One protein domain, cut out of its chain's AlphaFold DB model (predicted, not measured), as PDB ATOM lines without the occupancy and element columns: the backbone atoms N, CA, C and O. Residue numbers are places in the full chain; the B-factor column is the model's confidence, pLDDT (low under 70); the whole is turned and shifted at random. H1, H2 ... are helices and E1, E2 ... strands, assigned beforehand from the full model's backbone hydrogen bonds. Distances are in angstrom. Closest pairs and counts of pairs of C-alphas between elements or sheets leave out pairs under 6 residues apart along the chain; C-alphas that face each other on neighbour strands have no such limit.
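What this domain is: This is residues 2 to 149 of the 158 residues of the protein "Glycoside hydrolase family 6 protein" of Candidatus Bathyarchaeota archaeon (UniProt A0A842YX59). Little regular structure: a small parallel sheet, E1 E2 E3, with H2 over one face and H1 packed on H2, makes one half; loops and H3 make the other. The 148 printed residues, only 51 in named elements, run H1 E1 H2 E2 E3 H3, class mixed. The whole is compact, radius of gyration of the C-alphas 16.3 A, spanning 47 by 32 by 28 A.

Where its parts are: E1 is residues 23 to 26, E2 70 to 74, 13.6 A long, and E3 110 to 114. H2 is residues 51 to 64, 19.8 A; H1, residues 2 to 15, 20.2 A, begins at C-alpha 2 (167.347, 122.106, 192.606); H3, residues 139 to 147, ends at C-alpha 147 (160.943, 156.923, 187.973).

How they stand to each other: Parallel neighbours E1 and E2 have N 24 and O 70 within hydrogen-bond range, 2.9 A; E2 and E3, also parallel, have N 111 and O 71, 2.7 A. E1, H2, E2 form a strand-helix-strand unit, a helix between parallel neighbour strands, with a right-handed crossover. H2 is on the sheet, two layers, at a height over the sheet of 9.6 A, C-alphas of Val 55 and Phe 71 closest, 7.2 A. H1 touches residues 57 to 62 of H2 alone, C-alphas of Ala 6 and Leu 62 closest, 5.1 A, at a steep tilt of 59 degrees. H3 touches no helix and is not on the sheet. Every O i to N i+4 pair is within hydrogen-bond range in H1 and H3, 9 of 10 in H2.

The domain as a whole: The C-alphas farthest apart, of Asp 18 and Glu 129, are 48.2 A apart. Links E1 to H2, E2 to E3 and E3 to H3 are long. The printed part has no cut, and no printed residue is under 70 in pLDDT.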
ATOM      1  N   LEU A   2     168.541 122.216 193.465       94.38
ATOM      2  CA  LEU A   2     167.347 122.106 192.606       94.38
ATOM      3  C   LEU A   2     166.614 120.760 192.747       94.38
ATOM      4  O   LEU A   2     165.405 120.755 192.950       94.38
ATOM      5  N   ASP A   3     167.341 119.639 192.770       95.56
ATOM      6  CA  ASP A   3     166.739 118.306 192.961       95.56
ATOM      7  C   ASP A   3     165.985 118.182 194.289       95.56
ATOM      8  O   ASP A   3     164.922 117.570 194.362       95.56
ATOM      9  N   THR A   4     166.512 118.798 195.352       97.31
ATOM     10  CA  THR A   4     165.871 118.815 196.671       97.31
ATOM     11  C   THR A   4     164.562 119.600 196.634       97.31
ATOM     12  O   THR A   4     163.562 119.140 197.182       97.31
ATOM     13  N   ALA A   5     164.544 120.756 195.960       96.62
ATOM     14  CA  ALA A   5     163.331 121.549 195.779       96.62
ATOM     15  C   ALA A   5     162.289 120.795 194.937       96.62
ATOM     16  O   ALA A   5     161.130 120.691 195.341       96.62
ATOM     17  N   ALA A   6     162.704 120.197 193.817       97.50
ATOM     18  CA  ALA A   6     161.826 119.413 192.955       97.50
ATOM     19  C   ALA A   6     161.226 118.203 193.689       97.50
ATOM     20  O   ALA A   6     160.023 117.965 193.598       97.50
ATOM     21  N   ALA A   7     162.023 117.480 194.483       97.69
ATOM     22  CA  ALA A   7     161.539 116.362 195.292       97.69
ATOM     23  C   ALA A   7     160.516 116.806 196.357       97.69
ATOM     24  O   ALA A   7     159.515 116.121 196.586       97.69
ATOM     25  N   ALA A   8     160.726 117.967 196.988       97.56
ATOM     26  CA  ALA A   8     159.769 118.526 197.941       97.56
ATOM     27  C   ALA A   8     158.438 118.890 197.263       97.56
ATOM     28  O   ALA A   8     157.371 118.507 197.750       97.56
ATOM     29  N   LEU A   9     158.493 119.558 196.105       96.88
ATOM     30  CA  LEU A   9     157.311 119.886 195.303       96.88
ATOM     31  C   LEU A   9     156.578 118.619 194.840       96.88
ATOM     32  O   LEU A   9     155.353 118.557 194.924       96.88
ATOM     33  N   ALA A  10     157.311 117.575 194.449       95.94
ATOM     34  CA  ALA A  10     156.726 116.296 194.056       95.94
ATOM     35  C   ALA A  10     155.965 115.647 195.211       95.94
ATOM     36  O   ALA A  10     154.838 115.187 195.026       95.94
ATOM     37  N   SER A  11     156.524 115.685 196.424       97.19
ATOM     38  CA  SER A  11     155.837 115.191 197.619       97.19
ATOM     39  C   SER A  11     154.538 115.954 197.905       97.19
ATOM     40  O   SER A  11     153.533 115.341 198.268       97.19
ATOM     41  N   ILE A  12     154.526 117.279 197.711       96.56
ATOM     42  CA  ILE A  12     153.327 118.112 197.889       96.56
ATOM     43  C   ILE A  12     152.251 117.734 196.867       96.56
ATOM     44  O   ILE A  12     151.108 117.486 197.249       96.56
ATOM     45  N   VAL A  13     152.613 117.637 195.586       95.12
ATOM     46  CA  VAL A  13     151.667 117.294 194.511       95.12
ATOM     47  C   VAL A  13     151.109 115.885 194.700       95.12
ATOM     48  O   VAL A  13     149.902 115.693 194.599       95.12
ATOM     49  N   GLN A  14     151.944 114.911 195.074       94.06
ATOM     50  CA  GLN A  14     151.494 113.545 195.365       94.06
ATOM     51  C   GLN A  14     150.474 113.499 196.511       94.06
ATOM     52  O   GLN A  14     149.497 112.756 196.442       94.06
ATOM     53  N   LYS A  15     150.659 114.315 197.558       97.06
ATOM     54  CA  LYS A  15     149.696 114.414 198.670       97.06
ATOM     55  C   LYS A  15     148.347 114.995 198.241       97.06
ATOM     56  O   LYS A  15     147.351 114.715 198.901       97.06
ATOM     57  N   ALA A  16     148.303 115.776 197.162       95.69
ATOM     58  CA  ALA A  16     147.070 116.345 196.627       95.69
ATOM     59  C   ALA A  16     146.217 115.335 195.824       95.69
ATOM     60  O   ALA A  16     145.096 115.672 195.435       95.69
ATOM     61  N   GLY A  17     146.707 114.109 195.586       93.31
ATOM     62  CA  GLY A  17     145.977 113.054 194.870       93.31
ATOM     63  C   GLY A  17     145.772 113.374 193.386       93.31
ATOM     64  O   GLY A  17     146.672 113.903 192.740       93.31
ATOM     65  N   ASP A  18     144.574 113.108 192.853       89.81
ATOM     66  CA  ASP A  18     144.206 113.314 191.433       89.81
ATOM     67  C   ASP A  18     144.044 114.803 191.029       89.81
ATOM     68  O   ASP A  18     143.324 115.155 190.090       89.81
ATOM     69  N   SER A  19     144.702 115.704 191.757       90.94
ATOM     70  CA  SER A  19     144.688 117.142 191.506       90.94
ATOM     71  C   SER A  19     145.551 117.510 190.300       90.94
ATOM     72  O   SER A  19     146.544 116.857 189.983       90.94
ATOM     73  N   LYS A  20     145.199 118.615 189.636       90.88
ATOM     74  CA  LYS A  20     146.000 119.192 188.551       90.88
ATOM     75  C   LYS A  20     146.670 120.468 189.026       90.88
ATOM     76  O   LYS A  20     146.025 121.318 189.631       90.88
ATOM     77  N   ILE A  21     147.933 120.628 188.656       97.00
ATOM     78  CA  ILE A  21     148.629 121.912 188.695       97.00
ATOM     79  C   ILE A  21     149.055 122.273 187.274       97.00
ATOM     80  O   ILE A  21     149.360 121.392 186.469       97.00
ATOM     81  N   ARG A  22     149.057 123.567 186.946       97.69
ATOM     82  CA  ARG A  22     149.653 124.046 185.691       97.69
ATOM     83  C   ARG A  22     151.175 124.057 185.793       97.69
ATOM     84  O   ARG A  22     151.844 123.672 184.841       97.69
ATOM     85  N   GLY A  23     151.687 124.482 186.944       97.81
ATOM     86  CA  GLY A  23     153.103 124.689 187.182       97.81
ATOM     87  C   GLY A  23     153.331 125.584 188.397       97.81
ATOM     88  O   GLY A  23     152.614 125.444 189.389       97.81
ATOM     89  N   PHE A  24     154.303 126.490 188.314       98.56
ATOM     90  CA  PHE A  24     154.851 127.222 189.458       98.56
ATOM     91  C   PHE A  24     154.972 128.726 189.189       98.56
ATOM     92  O   PHE A  24     154.808 129.196 188.066       98.56
ATOM     93  N   SER A  25     155.265 129.485 190.237       98.75
ATOM     94  CA  SER A  25     155.495 130.927 190.173       98.75
ATOM     95  C   SER A  25     156.840 131.269 190.802       98.75
ATOM     96  O   SER A  25     157.128 130.772 191.893       98.75
ATOM     97  N   THR A  26     157.638 132.114 190.153       98.88
ATOM     98  CA  THR A  26     158.953 132.548 190.658       98.88
ATOM     99  C   THR A  26     159.043 134.073 190.762       98.88
ATOM    100  O   THR A  26     158.130 134.790 190.346       98.88
ATOM    101  N   ASN A  27     160.112 134.554 191.401       98.88
ATOM    102  CA  ASN A  27     160.402 135.965 191.674       98.88
ATOM    103  C   ASN A  27     159.354 136.752 192.487       98.88
ATOM    104  O   ASN A  27     159.481 137.968 192.599       98.88
ATOM    105  N   ILE A  28     158.327 136.101 193.051       98.88
ATOM    106  CA  ILE A  28     157.241 136.784 193.777       98.88
ATOM    107  C   ILE A  28     157.818 137.695 194.860       98.88
ATOM    108  O   ILE A  28     158.524 137.228 195.756       98.88
ATOM    109  N   SER A  29     157.474 138.982 194.785       98.69
ATOM    110  CA  SER A  29     157.950 140.020 195.712       98.69
ATOM    111  C   SER A  29     159.471 140.219 195.741       98.69
ATOM    112  O   SER A  29     159.960 140.923 196.620       98.69
ATOM    113  N   ASN A  30     160.224 139.650 194.801       98.81
ATOM    114  CA  ASN A  30     161.668 139.834 194.679       98.81
ATOM    115  C   ASN A  30     161.988 140.804 193.523       98.81
ATOM    116  O   ASN A  30     161.138 141.609 193.141       98.81
ATOM    117  N   TYR A  31     163.232 140.788 193.039       98.88
ATOM    118  CA  TYR A  31     163.807 141.838 192.199       98.88
ATOM    119  C   TYR A  31     164.720 141.318 191.090       98.88
ATOM    120  O   TYR A  31     165.424 142.113 190.462       98.88
ATOM    121  N   ASN A  32     164.781 140.002 190.874       98.81
ATOM    122  CA  ASN A  32     165.631 139.460 189.824       98.81
ATOM    123  C   ASN A  32     165.111 139.909 188.447       98.81
ATOM    124  O   ASN A  32     163.891 139.971 188.244       98.81
ATOM    125  N   PRO A  33     166.006 140.219 187.495       98.62
ATOM    126  CA  PRO A  33     165.595 140.433 186.117       98.62
ATOM    127  C   PRO A  33     165.051 139.127 185.530       98.62
ATOM    128  O   PRO A  33     165.451 138.031 185.932       98.62
ATOM    129  N   PHE A  34     164.144 139.241 184.560       98.56
ATOM    130  CA  PHE A  34     163.693 138.078 183.800       98.56
ATOM    131  C   PHE A  34     164.839 137.457 182.989       98.56
ATOM    132  O   PHE A  34     165.061 136.255 183.075       98.56
ATOM    133  N   GLU A  35     165.581 138.280 182.248       97.56
ATOM    134  CA  GLU A  35     166.721 137.881 181.419       97.56
ATOM    135  C   GLU A  35     167.746 139.023 181.418       97.56
ATOM    136  O   GLU A  35     167.361 140.193 181.322       97.56
ATOM    137  N   THR A  36     169.036 138.718 181.585       96.88
ATOM    138  CA  THR A  36     170.097 139.741 181.584       96.88
ATOM    139  C   THR A  36     171.415 139.226 181.016       96.88
ATOM    140  O   THR A  36     171.860 138.127 181.332       96.88
ATOM    141  N   ASP A  37     172.102 140.078 180.253       96.38
ATOM    142  CA  ASP A  37     173.488 139.852 179.812       96.38
ATOM    143  C   ASP A  37     174.524 140.398 180.813       96.38
ATOM    144  O   ASP A  37     175.733 140.288 180.608       96.38
ATOM    145  N   SER A  38     174.070 141.057 181.881       96.56
ATOM    146  CA  SER A  38     174.912 141.709 182.890       96.56
ATOM    147  C   SER A  38     174.497 141.248 184.289       96.56
ATOM    148  O   SER A  38     173.769 141.965 184.978       96.56
ATOM    149  N   PRO A  39     174.896 140.029 184.699       97.44
ATOM    150  CA  PRO A  39     174.562 139.496 186.011       97.44
ATOM    151  C   PRO A  39     175.242 140.289 187.131       97.44
ATOM    152  O   PRO A  39     176.392 140.715 187.014       97.44
ATOM    153  N   GLU A  40     174.531 140.448 188.246       98.06
ATOM    154  CA  GLU A  40     175.069 141.078 189.452       98.06
ATOM    155  C   GLU A  40     176.177 140.216 190.086       98.06
ATOM    156  O   GLU A  40     176.052 138.986 190.098       98.06
ATOM    157  N   PRO A  41     177.229 140.804 190.689       98.12
ATOM    158  CA  PRO A  41     178.345 140.044 191.256       98.12
ATOM    159  C   PRO A  41     177.935 139.010 192.312       98.12
ATOM    160  O   PRO A  41     178.514 137.931 192.375       98.12
ATOM    161  N   PHE A  42     176.898 139.288 193.112       98.06
ATOM    162  CA  PHE A  42     176.409 138.341 194.125       98.06
ATOM    163  C   PHE A  42     175.783 137.067 193.530       98.06
ATOM    164  O   PHE A  42     175.482 136.133 194.272       98.06
ATOM    165  N   THR A  43     175.553 137.026 192.214       98.25
ATOM    166  CA  THR A  43     175.056 135.836 191.508       98.25
ATOM    167  C   THR A  43     176.186 134.924 191.018       98.25
ATOM    168  O   THR A  43     175.912 133.844 190.489       98.25
ATOM    169  N   GLU A  44     177.454 135.319 191.204       97.62
ATOM    170  CA  GLU A  44     178.622 134.565 190.746       97.62
ATOM    171  C   GLU A  44     178.592 133.105 191.232       97.62
ATOM    172  O   GLU A  44     178.331 132.794 192.394       97.62
ATOM    173  N   GLY A  45     178.852 132.181 190.303       96.19
ATOM    174  CA  GLY A  45     178.812 130.739 190.553       96.19
ATOM    175  C   GLY A  45     177.417 130.110 190.469       96.19
ATOM    176  O   GLY A  45     177.323 128.882 190.426       96.19
ATOM    177  N   SER A  46     176.344 130.904 190.383       97.00
ATOM    178  CA  SER A  46     175.007 130.394 190.075       97.00
ATOM    179  C   SER A  46     174.798 130.290 188.559       97.00
ATOM    180  O   SER A  46     174.955 131.285 187.856       97.00
ATOM    181  N   PRO A  47     174.363 129.133 188.027       95.25
ATOM    182  CA  PRO A  47     173.914 129.028 186.637       95.25
ATOM    183  C   PRO A  47     172.515 129.635 186.420       95.25
ATOM    184  O   PRO A  47     171.968 129.542 185.329       95.25
ATOM    185  N   SER A  48     171.902 130.191 187.467       97.69
ATOM    186  CA  SER A  48     170.537 130.716 187.490       97.69
ATOM    187  C   SER A  48     170.534 132.147 188.028       97.69
ATOM    188  O   SER A  48     169.891 132.427 189.034       97.69
ATOM    189  N   PHE A  49     171.345 133.020 187.428       97.94
ATOM    190  CA  PHE A  49     171.526 134.415 187.857       97.94
ATOM    191  C   PHE A  49     170.344 135.333 187.494       97.94
ATOM    192  O   PHE A  49     170.214 136.415 188.064       97.94
ATOM    193  N   ASP A  50     169.470 134.890 186.590       98.69
ATOM    194  CA  ASP A  50     168.183 135.508 186.272       98.69
ATOM    195  C   ASP A  50     167.050 134.467 186.291       98.69
ATOM    196  O   ASP A  50     167.277 133.256 186.436       98.69
ATOM    197  N   GLU A  51     165.809 134.939 186.173       98.81
ATOM    198  CA  GLU A  51     164.639 134.065 186.286       98.81
ATOM    199  C   GLU A  51     164.457 133.145 185.074       98.81
ATOM    200  O   GLU A  51     163.982 132.020 185.239       98.81
ATOM    201  N   SER A  52     164.858 133.556 183.869       98.56
ATOM    202  CA  SER A  52     164.777 132.721 182.664       98.56
ATOM    203  C   SER A  52     165.690 131.494 182.785       98.56
ATOM    204  O   SER A  52     165.242 130.361 182.560       98.56
ATOM    205  N   HIS A  53     166.934 131.679 183.242       98.31
ATOM    206  CA  HIS A  53     167.872 130.592 183.525       98.31
ATOM    207  C   HIS A  53     167.434 129.747 184.728       98.31
ATOM    208  O   HIS A  53     167.582 128.517 184.712       98.31
ATOM    209  N   TYR A  54     166.868 130.372 185.769       98.56
ATOM    210  CA  TYR A  54     166.323 129.642 186.915       98.56
ATOM    211  C   TYR A  54     165.167 128.728 186.509       98.56
ATOM    212  O   TYR A  54     165.167 127.545 186.861       98.56
ATOM    213  N   VAL A  55     164.232 129.230 185.699       98.50
ATOM    214  CA  VAL A  55     163.123 128.446 185.150       98.50
ATOM    215  C   VAL A  55     163.641 127.257 184.345       98.50
ATOM    216  O   VAL A  55     163.160 126.145 184.556       98.50
ATOM    217  N   GLN A  56     164.637 127.431 183.473       97.06
ATOM    218  CA  GLN A  56     165.207 126.316 182.699       97.06
ATOM    219  C   GLN A  56     165.857 125.258 183.607       97.06
ATOM    220  O   GLN A  56     165.613 124.052 183.466       97.06
ATOM    221  N   SER A  57     166.642 125.713 184.584       97.12
ATOM    222  CA  SER A  57     167.348 124.840 185.524       97.12
ATOM    223  C   SER A  57     166.372 124.050 186.404       97.12
ATOM    224  O   SER A  57     166.533 122.842 186.594       97.12
ATOM    225  N   LEU A  58     165.321 124.703 186.906       97.88
ATOM    226  CA  LEU A  58     164.299 124.069 187.733       97.88
ATOM    227  C   LEU A  58     163.362 123.170 186.913       97.88
ATOM    228  O   LEU A  58     162.993 122.101 187.396       97.88
ATOM    229  N   SER A  59     163.023 123.546 185.675       97.88
ATOM    230  CA  SER A  59     162.198 122.730 184.766       97.88
ATOM    231  C   SER A  59     162.779 121.332 184.593       97.88
ATOM    232  O   SER A  59     162.070 120.348 184.789       97.88
ATOM    233  N   SER A  60     164.087 121.245 184.341       96.12
ATOM    234  CA  SER A  60     164.790 119.966 184.188       96.12
ATOM    235  C   SER A  60     164.661 119.082 185.438       96.12
ATOM    236  O   SER A  60     164.394 117.882 185.342       96.12
ATOM    237  N   ALA A  61     164.803 119.671 186.631       97.31
ATOM    238  CA  ALA A  61     164.683 118.945 187.894       97.31
ATOM    239  C   ALA A  61     163.235 118.504 188.190       97.31
ATOM    240  O   ALA A  61     163.013 117.413 188.712       97.31
ATOM    241  N   LEU A  62     162.241 119.330 187.847       98.12
ATOM    242  CA  LEU A  62     160.816 119.022 188.017       98.12
ATOM    243  C   LEU A  62     160.355 117.897 187.088       98.12
ATOM    244  O   LEU A  62     159.668 116.974 187.529       98.12
ATOM    245  N   GLU A  63     160.764 117.944 185.823       97.19
ATOM    246  CA  GLU A  63     160.442 116.917 184.829       97.19
ATOM    247  C   GLU A  63     161.034 115.559 185.219       97.19
ATOM    248  O   GLU A  63     160.363 114.534 185.090       97.19
ATOM    249  N   ALA A  64     162.236 115.545 185.808       97.25
ATOM    250  CA  ALA A  64     162.837 114.334 186.371       97.25
ATOM    251  C   ALA A  64     162.015 113.721 187.526       97.25
ATOM    252  O   ALA A  64     162.137 112.528 187.801       97.25
ATOM    253  N   GLN A  65     161.157 114.511 188.182       96.81
ATOM    254  CA  GLN A  65     160.199 114.053 189.198       96.81
ATOM    255  C   GLN A  65     158.795 113.773 188.626       96.81
ATOM    256  O   GLN A  65     157.872 113.471 189.383       96.81
ATOM    257  N   GLY A  66     158.607 113.874 187.306       95.56
ATOM    258  CA  GLY A  66     157.314 113.680 186.645       95.56
ATOM    259  C   GLY A  66     156.318 114.826 186.860       95.56
ATOM    260  O   GLY A  66     155.112 114.615 186.734       95.56
ATOM    261  N   LEU A  67     156.798 116.023 187.209       97.00
ATOM    262  CA  LEU A  67     155.969 117.214 187.397       97.00
ATOM    263  C   LEU A  67     155.879 118.058 186.115       97.00
ATOM    264  O   LEU A  67     156.795 118.023 185.293       97.00
ATOM    265  N   PRO A  68     154.806 118.856 185.939       97.31
ATOM    266  CA  PRO A  68     154.769 119.863 184.884       97.31
ATOM    267  C   PRO A  68     155.796 120.971 185.150       97.31
ATOM    268  O   PRO A  68     156.097 121.272 186.296       97.31
ATOM    269  N   SER A  69     156.281 121.623 184.098       97.44
ATOM    270  CA  SER A  69     157.359 122.623 184.143       97.44
ATOM    271  C   SER A  69     156.942 123.950 183.493       97.44
ATOM    272  O   SER A  69     157.673 124.532 182.691       97.44
ATOM    273  N   ARG A  70     155.720 124.413 183.790       98.50
ATOM    274  CA  ARG A  70     155.223 125.726 183.341       98.50
ATOM    275  C   ARG A  70     155.379 126.768 184.438       98.50
ATOM    276  O   ARG A  70     155.206 126.446 185.611       98.50
ATOM    277  N   PHE A  71     155.668 128.004 184.063       98.88
ATOM    278  CA  PHE A  71     155.971 129.063 185.016       98.88
ATOM    279  C   PHE A  71     155.245 130.361 184.701       98.88
ATOM    280  O   PHE A  71     155.070 130.717 183.539       98.88
ATOM    281  N   ILE A  72     154.877 131.087 185.748       98.94
ATOM    282  CA  ILE A  72     154.679 132.533 185.680       98.94
ATOM    283  C   ILE A  72     155.799 133.213 186.465       98.94
ATOM    284  O   ILE A  72     156.206 132.708 187.513       98.94
ATOM    285  N   VAL A  73     156.311 134.333 185.964       98.94
ATOM    286  CA  VAL A  73     157.445 135.034 186.585       98.94
ATOM    287  C   VAL A  73     157.021 136.440 186.966       98.94
ATOM    288  O   VAL A  73     156.540 137.190 186.117       98.94
ATOM    289  N   ASP A  74     157.185 136.791 188.241       98.94
ATOM    290  CA  ASP A  74     156.916 138.149 188.708       98.94
ATOM    291  C   ASP A  74     157.979 139.116 188.161       98.94
ATOM    292  O   ASP A  74     159.179 138.882 188.294       98.94
ATOM    293  N   GLN A  75     157.550 140.202 187.528       98.81
ATOM    294  CA  GLN A  75     158.395 141.337 187.128       98.81
ATOM    295  C   GLN A  75     157.804 142.663 187.613       98.81
ATOM    296  O   GLN A  75     158.104 143.722 187.070       98.81
ATOM    297  N   SER A  76     156.963 142.618 188.651       98.75
ATOM    298  CA  SER A  76     156.403 143.819 189.277       98.75
ATOM    299  C   SER A  76     157.476 144.802 189.733       98.75
ATOM    300  O   SER A  76     157.267 146.011 189.658       98.75
ATOM    301  N   ARG A  77     158.627 144.301 190.192       98.81
ATOM    302  CA  ARG A  77     159.782 145.103 190.593       98.81
ATOM    303  C   ARG A  77     161.055 144.431 190.102       98.81
ATOM    304  O   ARG A  77     161.225 143.231 190.286       98.81
ATOM    305  N   VAL A  78     161.953 145.208 189.512       98.81
ATOM    306  CA  VAL A  78     163.288 144.755 189.101       98.81
ATOM    307  C   VAL A  78     164.311 145.703 189.711       98.81
ATOM    308  O   VAL A  78     164.155 146.921 189.614       98.81
ATOM    309  N   ALA A  79     165.315 145.152 190.400       98.69
ATOM    310  CA  ALA A  79     166.339 145.953 191.070       98.69
ATOM    311  C   ALA A  79     167.090 146.809 190.048       98.69
ATOM    312  O   ALA A  79     167.437 146.328 188.967       98.69
ATOM    313  N   VAL A  80     167.381 148.060 190.408       97.69
ATOM    314  CA  VAL A  80     168.347 148.838 189.626       97.69
ATOM    315  C   VAL A  80     169.754 148.256 189.842       97.69
ATOM    316  O   VAL A  80     170.020 147.717 190.922       97.69
ATOM    317  N   PRO A  81     170.662 148.335 188.851       96.75
ATOM    318  CA  PRO A  81     172.006 147.785 188.995       96.75
ATOM    319  C   PRO A  81     172.725 148.313 190.244       96.75
ATOM    320  O   PRO A  81     172.784 149.522 190.468       96.75
ATOM    321  N   GLY A  82     173.271 147.410 191.057       97.38
ATOM    322  CA  GLY A  82     173.954 147.724 192.312       97.38
ATOM    323  C   GLY A  82     173.042 148.041 193.505       97.38
ATOM    324  O   GLY A  82     173.557 148.369 194.572       97.38
ATOM    325  N   ALA A  83     171.713 147.930 193.378       97.62
ATOM    326  CA  ALA A  83     170.779 148.205 194.482       97.62
ATOM    327  C   ALA A  83     170.813 147.172 195.617       97.62
ATOM    328  O   ALA A  83     170.312 147.435 196.711       97.62
ATOM    329  N   ARG A  84     171.365 145.983 195.360       98.06
ATOM    330  CA  ARG A  84     171.523 144.911 196.350       98.06
ATOM    331  C   ARG A  84     172.999 144.670 196.607       98.06
ATOM    332  O   ARG A  84     173.781 144.580 195.663       98.06
ATOM    333  N   THR A  85     173.364 144.535 197.879       96.81
ATOM    334  CA  THR A  85     174.725 144.126 198.254       96.81
ATOM    335  C   THR A  85     174.818 142.607 198.256       96.81
ATOM    336  O   THR A  85     175.778 142.036 197.742       96.81
ATOM    337  N   GLU A  86     173.787 141.950 198.783       98.12
ATOM    338  CA  GLU A  86     173.652 140.502 198.813       98.12
ATOM    339  C   GLU A  86     172.379 140.070 198.080       98.12
ATOM    340  O   GLU A  86     171.358 140.756 198.094       98.12
ATOM    341  N   TRP A  87     172.392 138.881 197.467       98.25
ATOM    342  CA  TRP A  87     171.215 138.382 196.744       98.25
ATOM    343  C   TRP A  87     169.985 138.217 197.655       98.25
ATOM    344  O   TRP A  87     168.844 138.323 197.208       98.25
ATOM    345  N   GLY A  88     170.238 137.963 198.943       98.25
ATOM    346  CA  GLY A  88     169.227 137.830 199.984       98.25
ATOM    347  C   GLY A  88     168.603 139.150 200.435       98.25
ATOM    348  O   GLY A  88     167.663 139.100 201.220       98.25
ATOM    349  N   ASP A  89     169.069 140.306 199.959       98.44
ATOM    350  CA  ASP A  89     168.450 141.596 200.258       98.44
ATOM    351  C   ASP A  89     167.084 141.687 199.549       98.44
ATOM    352  O   ASP A  89     166.997 141.673 198.318       98.44
ATOM    353  N   TRP A  90     165.997 141.742 200.327       98.38
ATOM    354  CA  TRP A  90     164.622 141.614 199.814       98.38
ATOM    355  C   TRP A  90     163.660 142.722 200.248       98.38
ATOM    356  O   TRP A  90     162.563 142.809 199.707       98.38
ATOM    357  N   CYS A  91     164.005 143.530 201.249       98.50
ATOM    358  CA  CYS A  91     163.054 144.482 201.816       98.50
ATOM    359  C   CYS A  91     163.207 145.854 201.159       98.50
ATOM    360  O   CYS A  91     164.250 146.478 201.331       98.50
ATOM    361  N   ASN A  92     162.177 146.322 200.442       98.50
ATOM    362  CA  ASN A  92     162.088 147.672 199.867       98.50
ATOM    363  C   ASN A  92     163.356 148.114 199.104       98.50
ATOM    364  O   ASN A  92     163.802 149.256 199.224       98.50
ATOM    365  N   ILE A  93     163.933 147.200 198.319       98.62
ATOM    366  CA  ILE A  93     165.123 147.445 197.493       98.62
ATOM    367  C   ILE A  93     164.828 148.513 196.448       98.62
ATOM    368  O   ILE A  93     163.741 148.523 195.865       98.62
ATOM    369  N   GLU A  94     165.789 149.396 196.181       98.50
ATOM    370  CA  GLU A  94     165.672 150.365 195.095       98.50
ATOM    371  C   GLU A  94     165.483 149.646 193.749       98.50
ATOM    372  O   GLU A  94     166.285 148.807 193.331       98.50
ATOM    373  N   ALA A  95     164.373 149.941 193.082       98.69
ATOM    374  CA  ALA A  95     163.902 149.183 191.933       98.69
ATOM    375  C   ALA A  95     163.108 150.075 190.977       98.69
ATOM    376  O   ALA A  95     162.719 151.194 191.323       98.69
ATOM    377  N   GLY A  96     162.843 149.548 189.787       98.62
ATOM    378  CA  GLY A  96     161.844 150.047 188.848       98.62
ATOM    379  C   GLY A  96     160.670 149.084 188.714       98.62
ATOM    380  O   GLY A  96     160.814 147.891 189.001       98.62
ATOM    381  N   PHE A  97     159.518 149.576 188.246       98.69
ATOM    382  CA  PHE A  97     158.524 148.677 187.652       98.69
ATOM    383  C   PHE A  97     159.173 147.958 186.466       98.69
ATOM    384  O   PHE A  97     159.685 148.618 185.566       98.69
ATOM    385  N   GLY A  98     159.192 146.625 186.485       98.12
ATOM    386  CA  GLY A  98     159.786 145.836 185.407       98.12
ATOM    387  C   GLY A  98     158.904 145.790 184.163       98.12
ATOM    388  O   GLY A  98     157.898 146.492 184.063       98.12
ATOM    389  N   GLN A  99     159.264 144.928 183.211       96.44
ATOM    390  CA  GLN A  99     158.484 144.759 181.986       96.44
ATOM    391  C   GLN A  99     156.994 144.467 182.298       96.44
ATOM    392  O   GLN A  99     156.693 143.703 183.229       96.44
ATOM    393  N   PRO A 100     156.045 145.057 181.546       96.81
ATOM    394  CA  PRO A 100     154.622 144.797 181.739       96.81
ATOM    395  C   PRO A 100     154.244 143.321 181.537       96.81
ATOM    396  O   PRO A 100     154.920 142.607 180.791       96.81
ATOM    397  N   PRO A 101     153.130 142.857 182.135       97.88
ATOM    398  CA  PRO A 101     152.659 141.493 181.935       97.88
ATOM    399  C   PRO A 101     152.467 141.131 180.456       97.88
ATOM    400  O   PRO A 101     151.821 141.863 179.705       97.88
ATOM    401  N   THR A 102     153.005 139.984 180.044       98.06
ATOM    402  CA  THR A 102     152.974 139.504 178.652       98.06
ATOM    403  C   THR A 102     153.079 137.980 178.585       98.06
ATOM    404  O   THR A 102     153.570 137.340 179.519       98.06
ATOM    405  N   THR A 103     152.615 137.383 177.487       98.50
ATOM    406  CA  THR A 103     152.837 135.965 177.138       98.50
ATOM    407  C   THR A 103     153.995 135.771 176.157       98.50
ATOM    408  O   THR A 103     154.403 134.641 175.904       98.50
ATOM    409  N   GLU A 104     154.545 136.859 175.613       97.50
ATOM    410  CA  GLU A 104     155.689 136.841 174.697       97.50
ATOM    411  C   GLU A 104     156.995 136.758 175.503       97.50
ATOM    412  O   GLU A 104     157.654 137.762 175.751       97.50
ATOM    413  N   THR A 105     157.328 135.560 175.990       97.19
ATOM    414  CA  THR A 105     158.398 135.349 176.987       97.19
ATOM    415  C   THR A 105     159.715 134.856 176.391       97.19
ATOM    416  O   THR A 105     160.711 134.795 177.101       97.19
ATOM    417  N   SER A 106     159.726 134.419 175.126       95.56
ATOM    418  CA  SER A 106     160.866 133.750 174.461       95.56
ATOM    419  C   SER A 106     161.443 132.522 175.197       95.56
ATOM    420  O   SER A 106     162.403 131.916 174.728       95.56
ATOM    421  N   ASN A 107     160.825 132.088 176.300       97.75
ATOM    422  CA  ASN A 107     161.205 130.926 177.091       97.75
ATOM    423  C   ASN A 107     160.047 129.927 177.081       97.75
ATOM    424  O   ASN A 107     158.964 130.190 177.606       97.75
ATOM    425  N   ALA A 108     160.283 128.751 176.497       97.44
ATOM    426  CA  ALA A 108     159.239 127.760 176.283       97.44
ATOM    427  C   ALA A 108     158.586 127.269 177.581       97.44
ATOM    428  O   ALA A 108     157.456 126.802 177.508       97.44
ATOM    429  N   ASN A 109     159.238 127.374 178.743       98.56
ATOM    430  CA  ASN A 109     158.691 126.966 180.038       98.56
ATOM    431  C   ASN A 109     157.895 128.081 180.739       98.56
ATOM    432  O   ASN A 109     157.177 127.797 181.696       98.56
ATOM    433  N   VAL A 110     157.951 129.327 180.265       98.81
ATOM    434  CA  VAL A 110     157.266 130.468 180.890       98.81
ATOM    435  C   VAL A 110     155.977 130.772 180.135       98.81
ATOM    436  O   VAL A 110     156.000 131.173 178.976       98.81
ATOM    437  N   ASP A 111     154.840 130.582 180.803       98.75
ATOM    438  CA  ASP A 111     153.515 130.929 180.284       98.75
ATOM    439  C   ASP A 111     153.314 132.439 180.181       98.75
ATOM    440  O   ASP A 111     152.718 132.912 179.217       98.75
ATOM    441  N   SER A 112     153.754 133.186 181.195       98.81
ATOM    442  CA  SER A 112     153.568 134.632 181.235       98.81
ATOM    443  C   SER A 112     154.513 135.295 182.227       98.81
ATOM    444  O   SER A 112     154.761 134.778 183.319       98.81
ATOM    445  N   ILE A 113     154.991 136.477 181.860       98.88
ATOM    446  CA  ILE A 113     155.465 137.459 182.828       98.88
ATOM    447  C   ILE A 113     154.243 138.151 183.427       98.88
ATOM    448  O   ILE A 113     153.318 138.526 182.708       98.88
ATOM    449  N   VAL A 114     154.236 138.308 184.744       98.81
ATOM    450  CA  VAL A 114     153.113 138.844 185.517       98.81
ATOM    451  C   VAL A 114     153.612 139.841 186.554       98.81
ATOM    452  O   VAL A 114     154.791 139.859 186.886       98.81
ATOM    453  N   TRP A 115     152.712 140.657 187.095       98.62
ATOM    454  CA  TRP A 115     152.974 141.444 188.300       98.62
ATOM    455  C   TRP A 115     152.164 140.834 189.438       98.62
ATOM    456  O   TRP A 115     150.933 140.872 189.402       98.62
ATOM    457  N   ILE A 116     152.847 140.213 190.401       98.56
ATOM    458  CA  ILE A 116     152.196 139.550 191.544       98.56
ATOM    459  C   ILE A 116     152.268 140.449 192.770       98.56
ATOM    460  O   ILE A 116     151.230 140.769 193.353       98.56
ATOM    461  N   LYS A 117     153.471 140.888 193.156       98.50
ATOM    462  CA  LYS A 117     153.607 141.925 194.180       98.50
ATOM    463  C   LYS A 117     153.075 143.252 193.638       98.50
ATOM    464  O   LYS A 117     153.415 143.683 192.541       98.50
ATOM    465  N   LEU A 118     152.258 143.932 194.437       97.25
ATOM    466  CA  LEU A 118     151.799 145.279 194.118       97.25
ATOM    467  C   LEU A 118     152.902 146.276 194.491       97.25
ATOM    468  O   LEU A 118     153.115 146.589 195.663       97.25
ATOM    469  N   GLY A 119     153.657 146.731 193.488       96.81
ATOM    470  CA  GLY A 119     154.699 147.738 193.677       96.81
ATOM    471  C   GLY A 119     154.116 149.033 194.251       96.81
ATOM    472  O   GLY A 119     153.151 149.574 193.718       96.81
ATOM    473  N   GLY A 120     154.693 149.504 195.358       97.69
ATOM    474  CA  GLY A 120     154.156 150.605 196.164       97.69
ATOM    475  C   GLY A 120     153.584 150.146 197.505       97.69
ATOM    476  O   GLY A 120     153.506 150.946 198.428       97.69
ATOM    477  N   GLU A 121     153.268 148.862 197.682       98.75
ATOM    478  CA  GLU A 121     153.030 148.298 199.016       98.75
ATOM    479  C   GLU A 121     154.358 147.895 199.666       98.75
ATOM    480  O   GLU A 121     155.126 147.120 199.087       98.75
ATOM    481  N   SER A 122     154.618 148.375 200.883       98.69
ATOM    482  CA  SER A 122     155.856 148.090 201.620       98.69
ATOM    483  C   SER A 122     156.063 146.590 201.851       98.69
ATOM    484  O   SER A 122     155.107 145.826 202.025       98.69
ATOM    485  N   ASP A 123     157.320 146.157 201.880       98.62
ATOM    486  CA  ASP A 123     157.716 144.809 202.302       98.62
ATOM    487  C   ASP A 123     157.870 144.680 203.826       98.62
ATOM    488  O   ASP A 123     157.930 143.570 204.354       98.62
ATOM    489  N   GLY A 124     157.900 145.806 204.542       98.56
ATOM    490  CA  GLY A 124     158.144 145.887 205.979       98.56
ATOM    491  C   GLY A 124     158.827 147.197 206.366       98.56
ATOM    492  O   GLY A 124     159.227 147.973 205.505       98.56
ATOM    493  N   GLU A 125     159.001 147.434 207.665       98.50
ATOM    494  CA  GLU A 125     159.695 148.620 208.196       98.50
ATOM    495  C   GLU A 125     161.228 148.462 208.070       98.50
ATOM    496  O   GLU A 125     161.958 148.424 209.061       98.50
ATOM    497  N   CYS A 126     161.722 148.270 206.842       98.38
ATOM    498  CA  CYS A 126     163.125 148.003 206.515       98.38
ATOM    499  C   CYS A 126     163.514 148.474 205.100       98.38
ATOM    500  O   CYS A 126     162.660 148.843 204.293       98.38
ATOM    501  N   GLY A 127     164.815 148.445 204.793       97.19
ATOM    502  CA  GLY A 127     165.358 148.741 203.463       97.19
ATOM    503  C   GLY A 127     165.448 150.232 203.163       97.19
ATOM    504  O   GLY A 127     166.515 150.826 203.296       97.19
ATOM    505  N   MET A 128     164.323 150.834 202.784       96.31
ATOM    506  CA  MET A 128     164.229 152.259 202.469       96.31
ATOM    507  C   MET A 128     163.786 153.061 203.698       96.31
ATOM    508  O   MET A 128     162.915 152.637 204.461       96.31
ATOM    509  N   GLU A 129     164.389 154.232 203.901       96.94
ATOM    510  CA  GLU A 129     164.019 155.129 204.998       96.94
ATOM    511  C   GLU A 129     162.539 155.527 204.905       96.94
ATOM    512  O   GLU A 129     162.029 155.836 203.829       96.94
ATOM    513  N   GLY A 130     161.838 155.503 206.041       97.38
ATOM    514  CA  GLY A 130     160.410 155.821 206.101       97.38
ATOM    515  C   GLY A 130     159.478 154.688 205.663       97.38
ATOM    516  O   GLY A 130     158.267 154.901 205.639       97.38
ATOM    517  N   ALA A 131     160.003 153.493 205.362       98.38
ATOM    518  CA  ALA A 131     159.180 152.348 204.992       98.38
ATOM    519  C   ALA A 131     158.144 152.005 206.083       98.38
ATOM    520  O   ALA A 131     158.527 151.762 207.233       98.38
ATOM    521  N   PRO A 132     156.839 151.960 205.750       98.69
ATOM    522  CA  PRO A 132     155.796 151.580 206.694       98.69
ATOM    523  C   PRO A 132     155.717 150.054 206.853       98.69
ATOM    524  O   PRO A 132     156.412 149.296 206.171       98.69
ATOM    525  N   ALA A 133     154.826 149.588 207.731       98.75
ATOM    526  CA  ALA A 133     154.536 148.167 207.914       98.75
ATOM    527  C   ALA A 133     154.207 147.443 206.593       98.75
ATOM    528  O   ALA A 133     153.647 148.027 205.664       98.75
ATOM    529  N   ALA A 134     154.530 146.148 206.526       98.62
ATOM    530  CA  ALA A 134     154.322 145.332 205.333       98.62
ATOM    531  C   ALA A 134     152.861 145.385 204.851       98.62
ATOM    532  O   ALA A 134     151.928 145.231 205.643       98.62
ATOM    533  N   GLY A 135     152.669 145.608 203.549       98.38
ATOM    534  CA  GLY A 135     151.355 145.763 202.916       98.38
ATOM    535  C   GLY A 135     150.742 147.164 203.025       98.38
ATOM    536  O   GLY A 135     149.746 147.438 202.362       98.38
ATOM    537  N   ALA A 136     151.311 148.077 203.821       98.75
ATOM    538  CA  ALA A 136     150.884 149.473 203.812       98.75
ATOM    539  C   ALA A 136     151.390 150.192 202.552       98.75
ATOM    540  O   ALA A 136     152.469 149.888 202.039       98.75
ATOM    541  N   TRP A 137     150.622 151.177 202.082       98.75
ATOM    542  CA  TRP A 137     151.033 152.021 200.964       98.75
ATOM    543  C   TRP A 137     152.273 152.843 201.323       98.75
ATOM    544  O   TRP A 137     152.294 153.527 202.348       98.75
ATOM    545  N   PHE A 138     153.276 152.794 200.454       98.69
ATOM    546  CA  PHE A 138     154.538 153.505 200.554       98.69
ATOM    547  C   PHE A 138     154.726 154.377 199.306       98.69
ATOM    548  O   PHE A 138     155.241 153.947 198.271       98.69
ATOM    549  N   ASP A 139     154.253 155.616 199.409       98.56
ATOM    550  CA  ASP A 139     154.126 156.547 198.286       98.56
ATOM    551  C   ASP A 139     155.482 156.923 197.670       98.56
ATOM    552  O   ASP A 139     155.630 156.991 196.450       98.56
ATOM    553  N   GLU A 140     156.501 157.117 198.505       98.44
ATOM    554  CA  GLU A 140     157.867 157.397 198.071       98.44
ATOM    555  C   GLU A 140     158.437 156.236 197.252       98.44
ATOM    556  O   GLU A 140     159.005 156.456 196.182       98.44
ATOM    557  N   TYR A 141     158.211 154.998 197.692       98.69
ATOM    558  CA  TYR A 141     158.654 153.815 196.963       98.69
ATOM    559  C   TYR A 141     157.931 153.662 195.621       98.69
ATOM    560  O   TYR A 141     158.565 153.385 194.606       98.69
ATOM    561  N   ALA A 142     156.620 153.925 195.569       98.56
ATOM    562  CA  ALA A 142     155.866 153.925 194.313       98.56
ATOM    563  C   ALA A 142     156.404 154.959 193.300       98.56
ATOM    564  O   ALA A 142     156.474 154.684 192.096       98.56
ATOM    565  N   LYS A 143     156.835 156.139 193.770       98.31
ATOM    566  CA  LYS A 143     157.495 157.153 192.927       98.31
ATOM    567  C   LYS A 143     158.855 156.682 192.419       98.31
ATOM    568  O   LYS A 143     159.147 156.896 191.242       98.31
ATOM    569  N   VAL A 144     159.662 156.032 193.263       98.12
ATOM    570  CA  VAL A 144     160.946 155.430 192.853       98.12
ATOM    571  C   VAL A 144     160.722 154.380 191.763       98.12
ATOM    572  O   VAL A 144     161.324 154.483 190.695       98.12
ATOM    573  N   LEU A 145     159.774 153.458 191.965       98.62
ATOM    574  CA  LEU A 145     159.427 152.438 190.969       98.62
ATOM    575  C   LEU A 145     158.998 153.050 189.630       98.62
ATOM    576  O   LEU A 145     159.381 152.553 188.575       98.62
ATOM    577  N   THR A 146     158.215 154.132 189.675       97.81
ATOM    578  CA  THR A 146     157.741 154.845 188.480       97.81
ATOM    579  C   THR A 146     158.874 155.583 187.770       97.81
ATOM    580  O   THR A 146     158.930 155.596 186.545       97.81
ATOM    581  N   THR A 147     159.790 156.192 188.525       97.25
ATOM    582  CA  THR A 147     160.943 156.923 187.973       97.25
ATOM    583  C   THR A 147     161.902 155.982 187.249       97.25
ATOM    584  O   THR A 147     162.431 156.337 186.199       97.25
ATOM    585  N   ASN A 148     162.081 154.777 187.788       98.00
ATOM    586  CA  ASN A 148     162.983 153.756 187.260       98.00
ATOM    587  C   ASN A 148     162.273 152.723 186.365       98.00
ATOM    588  O   ASN A 148     162.834 151.662 186.103       98.00
ATOM    589  N   ALA A 149     161.031 152.986 185.951       98.19
ATOM    590  CA  ALA A 149     160.202 152.024 185.235       98.19
ATOM    591  C   ALA A 149     160.820 151.579 183.897       98.19
ATOM    592  O   ALA A 149     161.500 152.351 183.215       98.19
TER     593      ALA A 149